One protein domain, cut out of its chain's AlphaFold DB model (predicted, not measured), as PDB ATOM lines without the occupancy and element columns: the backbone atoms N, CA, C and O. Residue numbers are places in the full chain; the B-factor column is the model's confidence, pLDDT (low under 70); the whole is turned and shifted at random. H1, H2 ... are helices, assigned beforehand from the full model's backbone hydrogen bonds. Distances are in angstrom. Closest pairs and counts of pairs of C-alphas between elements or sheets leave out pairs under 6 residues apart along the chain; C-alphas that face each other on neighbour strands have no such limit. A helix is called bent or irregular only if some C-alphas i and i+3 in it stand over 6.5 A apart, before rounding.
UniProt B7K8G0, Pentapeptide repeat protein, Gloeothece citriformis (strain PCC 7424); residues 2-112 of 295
ATOM      1  N   LEU A   2     -51.660   0.458  11.560       39.53
ATOM      2  CA  LEU A   2     -51.744   1.207  12.827       39.53
ATOM      3  C   LEU A   2     -50.684   2.329  12.914       39.53
ATOM      4  O   LEU A   2     -50.661   3.083  13.876       39.53
ATOM      5  N   SER A   3     -49.818   2.457  11.903       45.44
ATOM      6  CA  SER A   3     -48.725   3.431  11.834       45.44
ATOM      7  C   SER A   3     -48.971   4.453  10.719       45.44
ATOM      8  O   SER A   3     -48.512   4.292   9.588       45.44
ATOM      9  N   GLY A   4     -49.731   5.503  11.023       58.78
ATOM     10  CA  GLY A   4     -49.747   6.714  10.201       58.78
ATOM     11  C   GLY A   4     -48.485   7.558  10.425       58.78
ATOM     12  O   GLY A   4     -47.759   7.384  11.406       58.78
ATOM     13  N   SER A   5     -48.238   8.524   9.537       62.62
ATOM     14  CA  SER A   5     -47.145   9.502   9.684       62.62
ATOM     15  C   SER A   5     -47.311  10.424  10.904       62.62
ATOM     16  O   SER A   5     -46.340  11.042  11.347       62.62
ATOM     17  N   SER A   6     -48.520  10.498  11.467       70.31
ATOM     18  CA  SER A   6     -48.885  11.359  12.593       70.31
ATOM     19  C   SER A   6     -49.140  10.559  13.871       70.31
ATOM     20  O   SER A   6     -49.653   9.443  13.828       70.31
ATOM     21  N   ALA A   7     -48.786  11.157  15.010       76.25
ATOM     22  CA  ALA A   7     -49.134  10.644  16.330       76.25
ATOM     23  C   ALA A   7     -50.653  10.689  16.556       76.25
ATOM     24  O   ALA A   7     -51.345  11.510  15.944       76.25
ATOM     25  N   ILE A   8     -51.164   9.844  17.455       82.62
ATOM     26  CA  ILE A   8     -52.554   9.960  17.902       82.62
ATOM     27  C   ILE A   8     -52.718  11.294  18.630       82.62
ATOM     28  O   ILE A   8     -51.996  11.591  19.575       82.62
ATOM     29  N   ASN A   9     -53.678  12.100  18.184       84.94
ATOM     30  CA  ASN A   9     -54.062  13.336  18.855       84.94
ATOM     31  C   ASN A   9     -55.295  13.114  19.743       84.94
ATOM     32  O   ASN A   9     -55.942  12.063  19.685       84.94
ATOM     33  N   ARG A  10     -55.660  14.122  20.543       85.88
ATOM     34  CA  ARG A  10     -56.812  14.029  21.445       85.88
ATOM     35  C   ARG A  10     -58.130  13.720  20.738       85.88
ATOM     36  O   ARG A  10     -58.893  12.902  21.233       85.88
ATOM     37  N   TYR A  11     -58.368  14.311  19.568       87.19
ATOM     38  CA  TYR A  11     -59.581  14.054  18.789       87.19
ATOM     39  C   TYR A  11     -59.712  12.576  18.403       87.19
ATOM     40  O   TYR A  11     -60.759  11.970  18.616       87.19
ATOM     41  N   LEU A  12     -58.639  11.979  17.876       87.06
ATOM     42  CA  LEU A  12     -58.638  10.570  17.494       87.06
ATOM     43  C   LEU A  12     -58.767   9.661  18.721       87.06
ATOM     44  O   LEU A  12     -59.450   8.643  18.654       87.06
ATOM     45  N   PHE A  13     -58.157  10.038  19.848       89.19
ATOM     46  CA  PHE A  13     -58.350   9.321  21.105       89.19
ATOM     47  C   PHE A  13     -59.814   9.342  21.562       89.19
ATOM     48  O   PHE A  13     -60.354   8.300  21.928       89.19
ATOM     49  N   ASP A  14     -60.464  10.506  21.528       90.69
ATOM     50  CA  ASP A  14     -61.869  10.645  21.907       90.69
ATOM     51  C   ASP A  14     -62.783   9.824  20.986       90.69
ATOM     52  O   ASP A  14     -63.574   9.027  21.486       90.69
ATOM     53  N   PHE A  15     -62.566   9.895  19.670       93.56
ATOM     54  CA  PHE A  15     -63.273   9.067  18.690       93.56
ATOM     55  C   PHE A  15     -63.122   7.560  18.962       93.56
ATOM     56  O   PHE A  15     -64.113   6.837  19.000       93.56
ATOM     57  N   LEU A  16     -61.897   7.071  19.201       92.62
ATOM     58  CA  LEU A  16     -61.652   5.646  19.457       92.62
ATOM     59  C   LEU A  16     -62.365   5.143  20.718       92.62
ATOM     60  O   LEU A  16     -62.884   4.028  20.718       92.62
ATOM     61  N   LYS A  17     -62.404   5.947  21.786       93.88
ATOM     62  CA  LYS A  17     -63.144   5.583  23.003       93.88
ATOM     63  C   LYS A  17     -64.633   5.433  22.726       93.88
ATOM     64  O   LYS A  17     -65.233   4.483  23.224       93.88
ATOM     65  N   ASP A  18     -65.210   6.360  21.968       94.62
ATOM     66  CA  ASP A  18     -66.635   6.343  21.655       94.62
ATOM     67  C   ASP A  18     -66.984   5.137  20.774       94.62
ATOM     68  O   ASP A  18     -67.919   4.406  21.090       94.62
ATOM     69  N   GLU A  19     -66.174   4.842  19.754       96.62
ATOM     70  CA  GLU A  19     -66.375   3.674  18.886       96.62
ATOM     71  C   GLU A  19     -66.246   2.340  19.632       96.62
ATOM     72  O   GLU A  19     -67.082   1.451  19.457       96.62
ATOM     73  N   ILE A  20     -65.228   2.188  20.490       97.12
ATOM     74  CA  ILE A  20     -65.019   0.956  21.272       97.12
ATOM     75  C   ILE A  20     -66.146   0.764  22.293       97.12
ATOM     76  O   ILE A  20     -66.587  -0.361  22.517       97.12
ATOM     77  N   ARG A  21     -66.667   1.851  22.871       96.44
ATOM     78  CA  ARG A  21     -67.792   1.810  23.816       96.44
ATOM     79  C   ARG A  21     -69.093   1.291  23.196       96.44
ATOM     80  O   ARG A  21     -69.949   0.807  23.932       96.44
ATOM     81  N   LEU A  22     -69.256   1.391  21.877       97.19
ATOM     82  CA  LEU A  22     -70.432   0.889  21.158       97.19
ATOM     83  C   LEU A  22     -70.350  -0.609  20.822       97.19
ATOM     84  O   LEU A  22     -71.331  -1.176  20.343       97.19
ATOM     85  N   GLN A  23     -69.199  -1.247  21.043       97.94
ATOM     86  CA  GLN A  23     -68.987  -2.659  20.727       97.94
ATOM     87  C   GLN A  23     -69.495  -3.580  21.840       97.94
ATOM     88  O   GLN A  23     -69.654  -3.180  22.993       97.94
ATOM     89  N   ASP A  24     -69.717  -4.847  21.492       98.12
ATOM     90  CA  ASP A  24     -70.067  -5.884  22.461       98.12
ATOM     91  C   ASP A  24     -68.931  -6.117  23.474       98.12
ATOM     92  O   ASP A  24     -67.759  -6.229  23.101       98.12
ATOM     93  N   LEU A  25     -69.281  -6.220  24.759       98.19
ATOM     94  CA  LEU A  25     -68.313  -6.314  25.852       98.19
ATOM     95  C   LEU A  25     -67.371  -7.520  25.707       98.19
ATOM     96  O   LEU A  25     -66.173  -7.386  25.951       98.19
ATOM     97  N   GLU A  26     -67.872  -8.680  25.275       98.00
ATOM     98  CA  GLU A  26     -67.049  -9.887  25.121       98.00
ATOM     99  C   GLU A  26     -66.064  -9.758  23.954       98.00
ATOM    100  O   GLU A  26     -64.969 -10.328  23.983       98.00
ATOM    101  N   ILE A  27     -66.413  -8.974  22.930       98.19
ATOM    102  CA  ILE A  27     -65.490  -8.621  21.847       98.19
ATOM    103  C   ILE A  27     -64.392  -7.688  22.372       98.19
ATOM    104  O   ILE A  27     -63.212  -7.943  22.124       98.19
ATOM    105  N   VAL A  28     -64.750  -6.655  23.142       98.62
ATOM    106  CA  VAL A  28     -63.777  -5.695  23.693       98.62
ATOM    107  C   VAL A  28     -62.803  -6.369  24.662       98.62
ATOM    108  O   VAL A  28     -61.604  -6.093  24.600       98.62
ATOM    109  N   LYS A  29     -63.263  -7.316  25.492       98.62
ATOM    110  CA  LYS A  29     -62.379  -8.127  26.352       98.62
ATOM    111  C   LYS A  29     -61.345  -8.910  25.544       98.62
ATOM    112  O   LYS A  29     -60.161  -8.906  25.879       98.62
ATOM    113  N   LYS A  30     -61.767  -9.540  24.440       98.44
ATOM    114  CA  LYS A  30     -60.848 -10.248  23.534       98.44
ATOM    115  C   LYS A  30     -59.829  -9.296  22.912       98.44
ATOM    116  O   LYS A  30     -58.654  -9.640  22.842       98.44
ATOM    117  N   TRP A  31     -60.251  -8.104  22.488       98.44
ATOM    118  CA  TRP A  31     -59.332  -7.091  21.963       98.44
ATOM    119  C   TRP A  31     -58.324  -6.632  23.009       98.44
ATOM    120  O   TRP A  31     -57.137  -6.588  22.705       98.44
ATOM    121  N   GLN A  32     -58.769  -6.345  24.236       98.69
ATOM    122  CA  GLN A  32     -57.885  -5.962  25.336       98.69
ATOM    123  C   GLN A  32     -56.811  -7.027  25.579       98.69
ATOM    124  O   GLN A  32     -55.633  -6.691  25.669       98.69
ATOM    125  N   HIS A  33     -57.202  -8.304  25.616       98.50
ATOM    126  CA  HIS A  33     -56.269  -9.414  25.795       98.50
ATOM    127  C   HIS A  33     -55.232  -9.494  24.664       98.50
ATOM    128  O   HIS A  33     -54.034  -9.505  24.938       98.50
ATOM    129  N   ILE A  34     -55.673  -9.448  23.402       98.50
ATOM    130  CA  ILE A  34     -54.774  -9.451  22.236       98.50
ATOM    131  C   ILE A  34     -53.822  -8.245  22.275       98.50
ATOM    132  O   ILE A  34     -52.642  -8.367  21.961       98.50
ATOM    133  N   LEU A  35     -54.306  -7.066  22.675       98.62
ATOM    134  CA  LEU A  35     -53.477  -5.865  22.787       98.62
ATOM    135  C   LEU A  35     -52.412  -5.998  23.881       98.62
ATOM    136  O   LEU A  35     -51.294  -5.526  23.676       98.62
ATOM    137  N   CYS A  36     -52.715  -6.665  25.001       98.69
ATOM    138  CA  CYS A  36     -51.704  -7.004  26.004       98.69
ATOM    139  C   CYS A  36     -50.602  -7.897  25.411       98.69
ATOM    140  O   CYS A  36     -49.428  -7.565  25.568       98.69
ATOM    141  N   GLU A  37     -50.958  -8.956  24.675       98.31
ATOM    142  CA  GLU A  37     -49.987  -9.852  24.021       98.31
ATOM    143  C   GLU A  37     -49.142  -9.125  22.961       98.31
ATOM    144  O   GLU A  37     -47.936  -9.347  22.839       98.31
ATOM    145  N   LEU A  38     -49.753  -8.212  22.198       98.06
ATOM    146  CA  LEU A  38     -49.044  -7.404  21.204       98.06
ATOM    147  C   LEU A  38     -48.048  -6.440  21.851       98.06
ATOM    148  O   LEU A  38     -46.933  -6.294  21.346       98.06
ATOM    149  N   ILE A  39     -48.427  -5.792  22.955       97.88
ATOM    150  CA  ILE A  39     -47.522  -4.915  23.707       97.88
ATOM    151  C   ILE A  39     -46.397  -5.737  24.337       97.88
ATOM    152  O   ILE A  39     -45.243  -5.336  24.233       97.88
ATOM    153  N   GLU A  40     -46.688  -6.906  24.911       97.50
ATOM    154  CA  GLU A  40     -45.663  -7.829  25.411       97.50
ATOM    155  C   GLU A  40     -44.662  -8.214  24.310       97.50
ATOM    156  O   GLU A  40     -43.449  -8.106  24.503       97.50
ATOM    157  N   CYS A  41     -45.145  -8.615  23.132       96.88
ATOM    158  CA  CYS A  41     -44.288  -8.949  21.996       96.88
ATOM    159  C   CYS A  41     -43.429  -7.749  21.565       96.88
ATOM    160  O   CYS A  41     -42.218  -7.886  21.386       96.88
ATOM    161  N   MET A  42     -44.035  -6.560  21.475       96.19
ATOM    162  CA  MET A  42     -43.346  -5.312  21.140       96.19
ATOM    163  C   MET A  42     -42.256  -4.958  22.156       96.19
ATOM    164  O   MET A  42     -41.164  -4.567  21.751       96.19
ATOM    165  N   LEU A  43     -42.509  -5.124  23.456       96.19
ATOM    166  CA  LEU A  43     -41.522  -4.835  24.500       96.19
ATOM    167  C   LEU A  43     -40.330  -5.804  24.453       96.19
ATOM    168  O   LEU A  43     -39.213  -5.402  24.761       96.19
ATOM    169  N   ASN A  44     -40.550  -7.055  24.036       95.50
ATOM    170  CA  ASN A  44     -39.497  -8.068  23.931       95.50
ATOM    171  C   ASN A  44     -38.699  -7.999  22.618       95.50
ATOM    172  O   ASN A  44     -37.498  -8.260  22.611       95.50
ATOM    173  N   GLN A  45     -39.362  -7.707  21.498       94.75
ATOM    174  CA  GLN A  45     -38.781  -7.848  20.153       94.75
ATOM    175  C   GLN A  45     -38.578  -6.509  19.434       94.75
ATOM    176  O   GLN A  45     -37.898  -6.458  18.410       94.75
ATOM    177  N   GLY A  46     -39.149  -5.426  19.960       92.94
ATOM    178  CA  GLY A  46     -39.265  -4.156  19.260       92.94
ATOM    179  C   GLY A  46     -40.333  -4.184  18.165       92.94
ATOM    180  O   GLY A  46     -40.910  -5.216  17.819       92.94
ATOM    181  N   MET A  47     -40.606  -3.012  17.599       92.31
ATOM    182  CA  MET A  47     -41.488  -2.897  16.440       92.31
ATOM    183  C   MET A  47     -40.725  -3.264  15.156       92.31
ATOM    184  O   MET A  47     -39.655  -2.697  14.937       92.31
ATOM    185  N   PRO A  48     -41.270  -4.124  14.271       92.44
ATOM    186  CA  PRO A  48     -40.561  -4.659  13.102       92.44
ATOM    187  C   PRO A  48     -40.532  -3.666  11.923       92.44
ATOM    188  O   PRO A  48     -40.993  -3.964  10.817       92.44
ATOM    189  N   MET A  49     -40.056  -2.446  12.169       90.75
ATOM    190  CA  MET A  49     -40.070  -1.342  11.200       90.75
ATOM    191  C   MET A  49     -39.137  -1.594  10.010       90.75
ATOM    192  O   MET A  49     -39.400  -1.121   8.906       90.75
ATOM    193  N   GLU A  50     -38.095  -2.402  10.197       88.38
ATOM    194  CA  GLU A  50     -37.149  -2.810   9.158       88.38
ATOM    195  C   GLU A  50     -37.778  -3.680   8.061       88.38
ATOM    196  O   GLU A  50     -37.187  -3.838   6.992       88.38
ATOM    197  N   LYS A  51     -38.966  -4.246   8.323       90.25
ATOM    198  CA  LYS A  51     -39.721  -5.087   7.381       90.25
ATOM    199  C   LYS A  51     -40.680  -4.294   6.489       90.25
ATOM    200  O   LYS A  51     -41.370  -4.899   5.671       90.25
ATOM    201  N   LEU A  52     -40.777  -2.976   6.664       87.38
ATOM    202  CA  LEU A  52     -41.592  -2.114   5.807       87.38
ATOM    203  C   LEU A  52     -40.992  -2.036   4.393       87.38
ATOM    204  O   LEU A  52     -39.773  -2.028   4.239       87.38
ATOM    205  N   ASP A  53     -41.849  -1.952   3.372       87.50
ATOM    206  CA  ASP A  53     -41.445  -1.846   1.964       87.50
ATOM    207  C   ASP A  53     -42.146  -0.651   1.279       87.50
ATOM    208  O   ASP A  53     -43.383  -0.624   1.234       87.50
ATOM    209  N   PRO A  54     -41.400   0.356   0.777       89.12
ATOM    210  CA  PRO A  54     -39.945   0.502   0.884       89.12
ATOM    211  C   PRO A  54     -39.501   0.757   2.329       89.12
ATOM    212  O   PRO A  54     -40.181   1.457   3.084       89.12
ATOM    213  N   ARG A  55     -38.331   0.225   2.705       90.12
ATOM    214  CA  ARG A  55     -37.772   0.422   4.048       90.12
ATOM    215  C   ARG A  55     -37.514   1.917   4.297       90.12
ATOM    216  O   ARG A  55     -36.763   2.529   3.531       90.12
ATOM    217  N   PRO A  56     -38.108   2.521   5.342       87.81
ATOM    218  CA  PRO A  56     -37.918   3.934   5.628       87.81
ATOM    219  C   PRO A  56     -36.522   4.218   6.207       87.81
ATOM    220  O   PRO A  56     -35.751   3.316   6.530       87.81
ATOM    221  N   SER A  57     -36.164   5.499   6.334       92.25
ATOM    222  CA  SER A  57     -34.924   5.883   7.020       92.25
ATOM    223  C   SER A  57     -34.995   5.525   8.509       92.25
ATOM    224  O   SER A  57     -36.076   5.499   9.088       92.25
ATOM    225  N   PHE A  58     -33.852   5.337   9.174       89.56
ATOM    226  CA  PHE A  58     -33.816   5.016  10.611       89.56
ATOM    227  C   PHE A  58     -34.588   6.024  11.488       89.56
ATOM    228  O   PHE A  58     -35.276   5.653  12.437       89.56
ATOM    229  N   GLN A  59     -34.514   7.319  11.160       87.56
ATOM    230  CA  GLN A  59     -35.282   8.352  11.867       87.56
ATOM    231  C   GLN A  59     -36.794   8.145  11.719       87.56
ATOM    232  O   GLN A  59     -37.547   8.335  12.677       87.56
ATOM    233  N   GLU A  60     -37.222   7.747  10.524       87.62
ATOM    234  CA  GLU A  60     -38.614   7.494  10.191       87.62
ATOM    235  C   GLU A  60     -39.112   6.170  10.794       87.62
ATOM    236  O   GLU A  60     -40.203   6.153  11.359       87.62
ATOM    237  N   GLU A  61     -38.293   5.111  10.800       89.94
ATOM    238  CA  GLU A  61     -38.551   3.859  11.534       89.94
ATOM    239  C   GLU A  61     -38.826   4.149  13.014       89.94
ATOM    240  O   GLU A  61     -39.862   3.767  13.552       89.94
ATOM    241  N   MET A  62     -37.942   4.911  13.666       87.75
ATOM    242  CA  MET A  62     -38.093   5.273  15.077       87.75
ATOM    243  C   MET A  62     -39.345   6.121  15.336       87.75
ATOM    244  O   MET A  62     -39.958   6.016  16.402       87.75
ATOM    245  N   ARG A  63     -39.737   6.983  14.389       86.12
ATOM    246  CA  ARG A  63     -40.971   7.776  14.484       86.12
ATOM    247  C   ARG A  63     -42.212   6.895  14.367       86.12
ATOM    248  O   ARG A  63     -43.104   7.013  15.205       86.12
ATOM    249  N   GLN A  64     -42.258   6.021  13.364       87.69
ATOM    250  CA  GLN A  64     -43.385   5.119  13.131       87.69
ATOM    251  C   GLN A  64     -43.531   4.089  14.252       87.69
ATOM    252  O   GLN A  64     -44.655   3.857  14.694       87.69
ATOM    253  N   ALA A  65     -42.420   3.565  14.783       90.19
ATOM    254  CA  ALA A  65     -42.413   2.723  15.978       90.19
ATOM    255  C   ALA A  65     -43.101   3.416  17.154       90.19
ATOM    256  O   ALA A  65     -44.082   2.892  17.668       90.19
ATOM    257  N   ARG A  66     -42.670   4.632  17.518       88.38
ATOM    258  CA  ARG A  66     -43.290   5.379  18.625       88.38
ATOM    259  C   ARG A  66     -44.778   5.645  18.402       88.38
ATOM    260  O   ARG A  66     -45.555   5.485  19.331       88.38
ATOM    261  N   ASN A  67     -45.180   6.044  17.193       88.06
ATOM    262  CA  ASN A  67     -46.592   6.295  16.892       88.06
ATOM    263  C   ASN A  67     -47.433   5.016  17.012       88.06
ATOM    264  O   ASN A  67     -48.552   5.063  17.514       88.06
ATOM    265  N   ALA A  68     -46.898   3.882  16.565       91.19
ATOM    266  CA  ALA A  68     -47.588   2.605  16.647       91.19
ATOM    267  C   ALA A  68     -47.645   2.067  18.090       91.19
ATOM    268  O   ALA A  68     -48.680   1.554  18.500       91.19
ATOM    269  N   GLU A  69     -46.587   2.241  18.884       93.31
ATOM    270  CA  GLU A  69     -46.584   1.930  20.320       93.31
ATOM    271  C   GLU A  69     -47.598   2.785  21.098       93.31
ATOM    272  O   GLU A  69     -48.359   2.266  21.913       93.31
ATOM    273  N   GLU A  70     -47.653   4.086  20.808       91.25
ATOM    274  CA  GLU A  70     -48.642   5.008  21.369       91.25
ATOM    275  C   GLU A  70     -50.071   4.596  20.978       91.25
ATOM    276  O   GLU A  70     -50.963   4.581  21.824       91.25
ATOM    277  N   ALA A  71     -50.279   4.174  19.727       92.06
ATOM    278  CA  ALA A  71     -51.563   3.656  19.270       92.06
ATOM    279  C   ALA A  71     -51.988   2.375  19.996       92.06
ATOM    280  O   ALA A  71     -53.149   2.264  20.390       92.06
ATOM    281  N   LEU A  72     -51.063   1.436  20.220       95.56
ATOM    282  CA  LEU A  72     -51.339   0.226  20.997       95.56
ATOM    283  C   LEU A  72     -51.799   0.574  22.418       95.56
ATOM    284  O   LEU A  72     -52.821   0.057  22.864       95.56
ATOM    285  N   LEU A  73     -51.098   1.487  23.098       95.56
ATOM    286  CA  LEU A  73     -51.464   1.926  24.447       95.56
ATOM    287  C   LEU A  73     -52.836   2.614  24.478       95.56
ATOM    288  O   LEU A  73     -53.647   2.335  25.359       95.56
ATOM    289  N   VAL A  74     -53.110   3.492  23.512       94.94
ATOM    290  CA  VAL A  74     -54.383   4.216  23.417       94.94
ATOM    291  C   VAL A  74     -55.560   3.257  23.240       94.94
ATOM    292  O   VAL A  74     -56.552   3.359  23.964       94.94
ATOM    293  N   VAL A  75     -55.460   2.316  22.296       97.00
ATOM    294  CA  VAL A  75     -56.538   1.355  22.027       97.00
ATOM    295  C   VAL A  75     -56.699   0.394  23.204       97.00
ATOM    296  O   VAL A  75     -57.831   0.111  23.599       97.00
ATOM    297  N   LEU A  76     -55.593  -0.049  23.820       98.44
ATOM    298  CA  LEU A  76     -55.636  -0.870  25.030       98.44
ATOM    299  C   LEU A  76     -56.394  -0.145  26.146       98.44
ATOM    300  O   LEU A  76     -57.310  -0.714  26.736       98.44
ATOM    301  N   ASN A  77     -56.052   1.118  26.406       97.81
ATOM    302  CA  ASN A  77     -56.702   1.903  27.446       97.81
ATOM    303  C   ASN A  77     -58.188   2.146  27.155       97.81
ATOM    304  O   ASN A  77     -59.010   2.078  28.067       97.81
ATOM    305  N   ALA A  78     -58.552   2.397  25.896       97.88
ATOM    306  CA  ALA A  78     -59.948   2.535  25.500       97.88
ATOM    307  C   ALA A  78     -60.744   1.243  25.758       97.88
ATOM    308  O   ALA A  78     -61.840   1.318  26.311       97.88
ATOM    309  N   CYS A  79     -60.169   0.071  25.457       98.62
ATOM    310  CA  CYS A  79     -60.774  -1.215  25.811       98.62
ATOM    311  C   CYS A  79     -60.905  -1.365  27.334       98.62
ATOM    312  O   CYS A  79     -61.996  -1.633  27.833       98.62
ATOM    313  N   ALA A  80     -59.826  -1.105  28.078       98.50
ATOM    314  CA  ALA A  80     -59.788  -1.265  29.530       98.50
ATOM    315  C   ALA A  80     -60.785  -0.355  30.269       98.50
ATOM    316  O   ALA A  80     -61.338  -0.732  31.296       98.50
ATOM    317  N   ARG A  81     -61.080   0.837  29.734       97.75
ATOM    318  CA  ARG A  81     -62.115   1.730  30.285       97.75
ATOM    319  C   ARG A  81     -63.538   1.204  30.105       97.75
ATOM    320  O   ARG A  81     -64.399   1.539  30.915       97.75
ATOM    321  N   VAL A  82     -63.792   0.426  29.051       98.25
ATOM    322  CA  VAL A  82     -65.093  -0.218  28.808       98.25
ATOM    323  C   VAL A  82     -65.235  -1.472  29.663       98.25
ATOM    324  O   VAL A  82     -66.283  -1.678  30.268       98.25
ATOM    325  N   THR A  83     -64.184  -2.289  29.742       98.44
ATOM    326  CA  THR A  83     -64.206  -3.542  30.510       98.44
ATOM    327  C   THR A  83     -64.090  -3.321  32.014       98.44
ATOM    328  O   THR A  83     -64.619  -4.120  32.780       98.44
ATOM    329  N   GLN A  84     -63.405  -2.251  32.433       98.00
ATOM    330  CA  GLN A  84     -62.952  -2.014  33.809       98.00
ATOM    331  C   GLN A  84     -62.091  -3.161  34.369       98.00
ATOM    332  O   GLN A  84     -62.004  -3.353  35.581       98.00
ATOM    333  N   GLU A  85     -61.439  -3.923  33.487       98.38
ATOM    334  CA  GLU A  85     -60.557  -5.033  33.840       98.38
ATOM    335  C   GLU A  85     -59.085  -4.629  33.708       98.38
ATOM    336  O   GLU A  85     -58.704  -3.858  32.821       98.38
ATOM    337  N   LEU A  86     -58.235  -5.189  34.576       98.69
ATOM    338  CA  LEU A  86     -56.794  -4.963  34.521       98.69
ATOM    339  C   LEU A  86     -56.195  -5.497  33.214       98.69
ATOM    340  O   LEU A  86     -56.350  -6.666  32.862       98.69
ATOM    341  N   SER A  87     -55.423  -4.650  32.544       98.69
ATOM    342  CA  SER A  87     -54.589  -5.012  31.404       98.69
ATOM    343  C   SER A  87     -53.299  -5.656  31.904       98.69
ATOM    344  O   SER A  87     -52.404  -4.977  32.414       98.69
ATOM    345  N   ASN A  88     -53.222  -6.978  31.781       98.12
ATOM    346  CA  ASN A  88     -52.094  -7.777  32.245       98.12
ATOM    347  C   ASN A  88     -51.046  -7.904  31.137       98.12
ATOM    348  O   ASN A  88     -51.152  -8.777  30.282       98.12
ATOM    349  N   ILE A  89     -50.044  -7.028  31.166       97.88
ATOM    350  CA  ILE A  89     -48.858  -7.118  30.310       97.88
ATOM    351  C   ILE A  89     -47.767  -7.836  31.105       97.88
ATOM    352  O   ILE A  89     -47.480  -7.463  32.244       97.88
ATOM    353  N   ASN A  90     -47.153  -8.857  30.518       96.00
ATOM    354  CA  ASN A  90     -45.984  -9.503  31.101       96.00
ATOM    355  C   ASN A  90     -44.740  -8.643  30.824       96.00
ATOM    356  O   ASN A  90     -44.166  -8.670  29.734       96.00
ATOM    357  N   TRP A  91     -44.371  -7.808  31.795       97.00
ATOM    358  CA  TRP A  91     -43.239  -6.894  31.669       97.00
ATOM    359  C   TRP A  91     -41.911  -7.673  31.596       97.00
ATOM    360  O   TRP A  91     -41.652  -8.488  32.482       97.00
ATOM    361  N   PRO A  92     -41.042  -7.421  30.596       97.19
ATOM    362  CA  PRO A  92     -39.797  -8.181  30.423       97.19
ATOM    363  C   PRO A  92     -38.770  -7.943  31.543       97.19
ATOM    364  O   PRO A  92     -37.902  -8.782  31.779       97.19
ATOM    365  N   SER A  93     -38.877  -6.817  32.248       97.44
ATOM    366  CA  SER A  93     -38.102  -6.486  33.444       97.44
ATOM    367  C   SER A  93     -38.925  -5.574  34.372       97.44
ATOM    368  O   SER A  93     -39.900  -4.962  33.920       97.44
ATOM    369  N   PRO A  94     -38.562  -5.442  35.664       97.00
ATOM    370  CA  PRO A  94     -39.280  -4.568  36.598       97.00
ATOM    371  C   PRO A  94     -39.329  -3.090  36.178       97.00
ATOM    372  O   PRO A  94     -40.273  -2.385  36.525       97.00
ATOM    373  N   ASP A  95     -38.333  -2.617  35.436       95.81
ATOM    374  CA  ASP A  95     -38.166  -1.243  34.955       95.81
ATOM    375  C   ASP A  95     -38.671  -1.014  33.516       95.81
ATOM    376  O   ASP A  95     -38.743   0.132  33.068       95.81
ATOM    377  N   ALA A  96     -39.109  -2.068  32.816       96.50
ATOM    378  CA  ALA A  96     -39.505  -2.013  31.406       96.50
ATOM    379  C   ALA A  96     -40.569  -0.947  31.101       96.50
ATOM    380  O   ALA A  96     -40.506  -0.274  30.070       96.50
ATOM    381  N   PHE A  97     -41.544  -0.753  31.998       96.12
ATOM    382  CA  PHE A  97     -42.541   0.305  31.829       96.12
ATOM    383  C   PHE A  97     -41.904   1.702  31.860       96.12
ATOM    384  O   PHE A  97     -42.238   2.545  31.026       96.12
ATOM    385  N   VAL A  98     -40.986   1.952  32.799       93.12
ATOM    386  CA  VAL A  98     -40.310   3.250  32.945       93.12
ATOM    387  C   VAL A  98     -39.461   3.547  31.712       93.12
ATOM    388  O   VAL A  98     -39.493   4.670  31.200       93.12
ATOM    389  N   GLU A  99     -38.746   2.550  31.193       93.12
ATOM    390  CA  GLU A  99     -37.981   2.687  29.952       93.12
ATOM    391  C   GLU A  99     -38.893   2.983  28.757       93.12
ATOM    392  O   GLU A  99     -38.647   3.915  27.979       93.12
ATOM    393  N   TRP A 100     -39.986   2.225  28.633       93.69
ATOM    394  CA  TRP A 100     -40.939   2.373  27.542       93.69
ATOM    395  C   TRP A 100     -41.606   3.749  27.542       93.69
ATOM    396  O   TRP A 100     -41.563   4.457  26.532       93.69
ATOM    397  N   ILE A 101     -42.151   4.179  28.682       90.94
ATOM    398  CA  ILE A 101     -42.835   5.469  28.783       90.94
ATOM    399  C   ILE A 101     -41.861   6.634  28.562       90.94
ATOM    400  O   ILE A 101     -42.202   7.596  27.873       90.94
ATOM    401  N   SER A 102     -40.621   6.531  29.052       87.44
ATOM    402  CA  SER A 102     -39.581   7.546  28.829       87.44
ATOM    403  C   SER A 102     -39.222   7.678  27.347       87.44
ATOM    404  O   SER A 102     -39.006   8.783  26.846       87.44
ATOM    405  N   ARG A 103     -39.210   6.562  26.607       85.94
ATOM    406  CA  ARG A 103     -38.979   6.543  25.156       85.94
ATOM    407  C   ARG A 103     -40.125   7.185  24.375       85.94
ATOM    408  O   ARG A 103     -39.857   7.938  23.434       85.94
ATOM    409  N   LEU A 104     -41.378   6.949  24.774       83.50
ATOM    410  CA  LEU A 104     -42.544   7.621  24.183       83.50
ATOM    411  C   LEU A 104     -42.511   9.142  24.424       83.50
ATOM    412  O   LEU A 104     -42.907   9.916  23.553       83.50
ATOM    413  N   GLN A 105     -41.931   9.582  25.544       73.25
ATOM    414  CA  GLN A 105     -41.803  10.995  25.920       73.25
ATOM    415  C   GLN A 105     -40.688  11.773  25.200       73.25
ATOM    416  O   GLN A 105     -40.643  13.001  25.308       73.25
ATOM    417  N   LEU A 106     -39.791  11.126  24.442       60.72
ATOM    418  CA  LEU A 106     -38.662  11.809  23.777       60.72
ATOM    419  C   LEU A 106     -39.083  12.881  22.746       60.72
ATOM    420  O   LEU A 106     -38.238  13.677  22.334       60.72
ATOM    421  N   LYS A 107     -40.370  12.960  22.376       55.09
ATOM    422  CA  LYS A 107     -40.948  14.065  21.583       55.09
ATOM    423  C   LYS A 107     -40.843  15.432  22.302       55.09
ATOM    424  O   LYS A 107     -40.728  16.461  21.645       55.09
ATOM    425  N   ASN A 108     -40.752  15.451  23.637       50.38
ATOM    426  CA  ASN A 108     -40.901  16.660  24.465       50.38
ATOM    427  C   ASN A 108     -39.615  17.471  24.731       50.38
ATOM    428  O   ASN A 108     -39.660  18.470  25.450       50.38
ATOM    429  N   LYS A 109     -38.460  17.110  24.150       48.38
ATOM    430  CA  LYS A 109     -37.208  17.886  24.324       48.38
ATOM    431  C   LYS A 109     -37.173  19.223  23.560       48.38
ATOM    432  O   LYS A 109     -36.203  19.960  23.701       48.38
ATOM    433  N   MET A 110     -38.213  19.561  22.789       42.25
ATOM    434  CA  MET A 110     -38.284  20.787  21.973       42.25
ATOM    435  C   MET A 110     -39.360  21.795  22.419       42.25
ATOM    436  O   MET A 110     -39.892  22.534  21.600       42.25
ATOM    437  N   GLY A 111     -39.682  21.864  23.715       41.44
ATOM    438  CA  GLY A 111     -40.347  23.042  24.303       41.44
ATOM    439  C   GLY A 111     -41.811  23.291  23.914       41.44
ATOM    440  O   GLY A 111     -42.377  24.301  24.331       41.44
ATOM    441  N   VAL A 112     -42.456  22.389  23.173       44.00
ATOM    442  CA  VAL A 112     -43.899  22.449  22.922       44.00
ATOM    443  C   VAL A 112     -44.601  21.640  24.011       44.00
ATOM    444  O   VAL A 112     -44.265  20.480  24.241       44.00
TER     445      VAL A 112
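Overview. This is residues 2 to 112 of the 295 residues of the protein "Pentapeptide repeat protein" of Gloeothece citriformis (strain PCC 7424) (UniProt B7K8G0). The longest helix, H3, lies in the middle; H2 folds back along one side of it, H1 packs on its other side, and H4 crosses it at residues 66 to 70. The printed part has 111 residues with four named helices, H1 to H4 along the chain, and no named strand: all helix. It is compact, with a radius of gyration of the C-alphas of 14.8 A, and spans 40 by 33 by 32 A.

Along the chain. H1, residues 10 to 21, begins at C-alpha (-56.812, 14.029, 21.445). H2, residues 25 to 45, is 30.1 A long and H3, residues 58 to 83, 37.3 A. H4, residues 96 to 110, ends at (-38.284, 20.787, 21.973); it is irregular, C-alphas 107 and 110 being 7.2 A apart.

Arrangement. H3 is the hub. H2 and H3 form a hairpin, at a shallow tilt of 31 degrees, opposite ways; their closest C-alphas, of Gln 32 and Leu 76, are 5.6 A apart. H1 touches residues 74 to 82 of H3, closest at C-alphas Lys 17 and Ala 78, 5.1 A. H4 touches H3 with residues 103 to 104 alone, at a steep tilt of 60 degrees; the closest C-alphas, of Arg 66 and Leu 104, are 6.0 A apart. H1 and H4 are apart. In H1, H2 and H3 every O i to N i+4 pair is within hydrogen-bond range; in H4, 7 of 11.

Size, cuts and confidence. The farthest C-alphas, of Glu 26 and Gly 111, are 42.4 A apart. The printed part has no cut; the links H2 to H3 and H3 to H4 are long. The pLDDT is under 70 at residues 2 to 5 and 106 to 112.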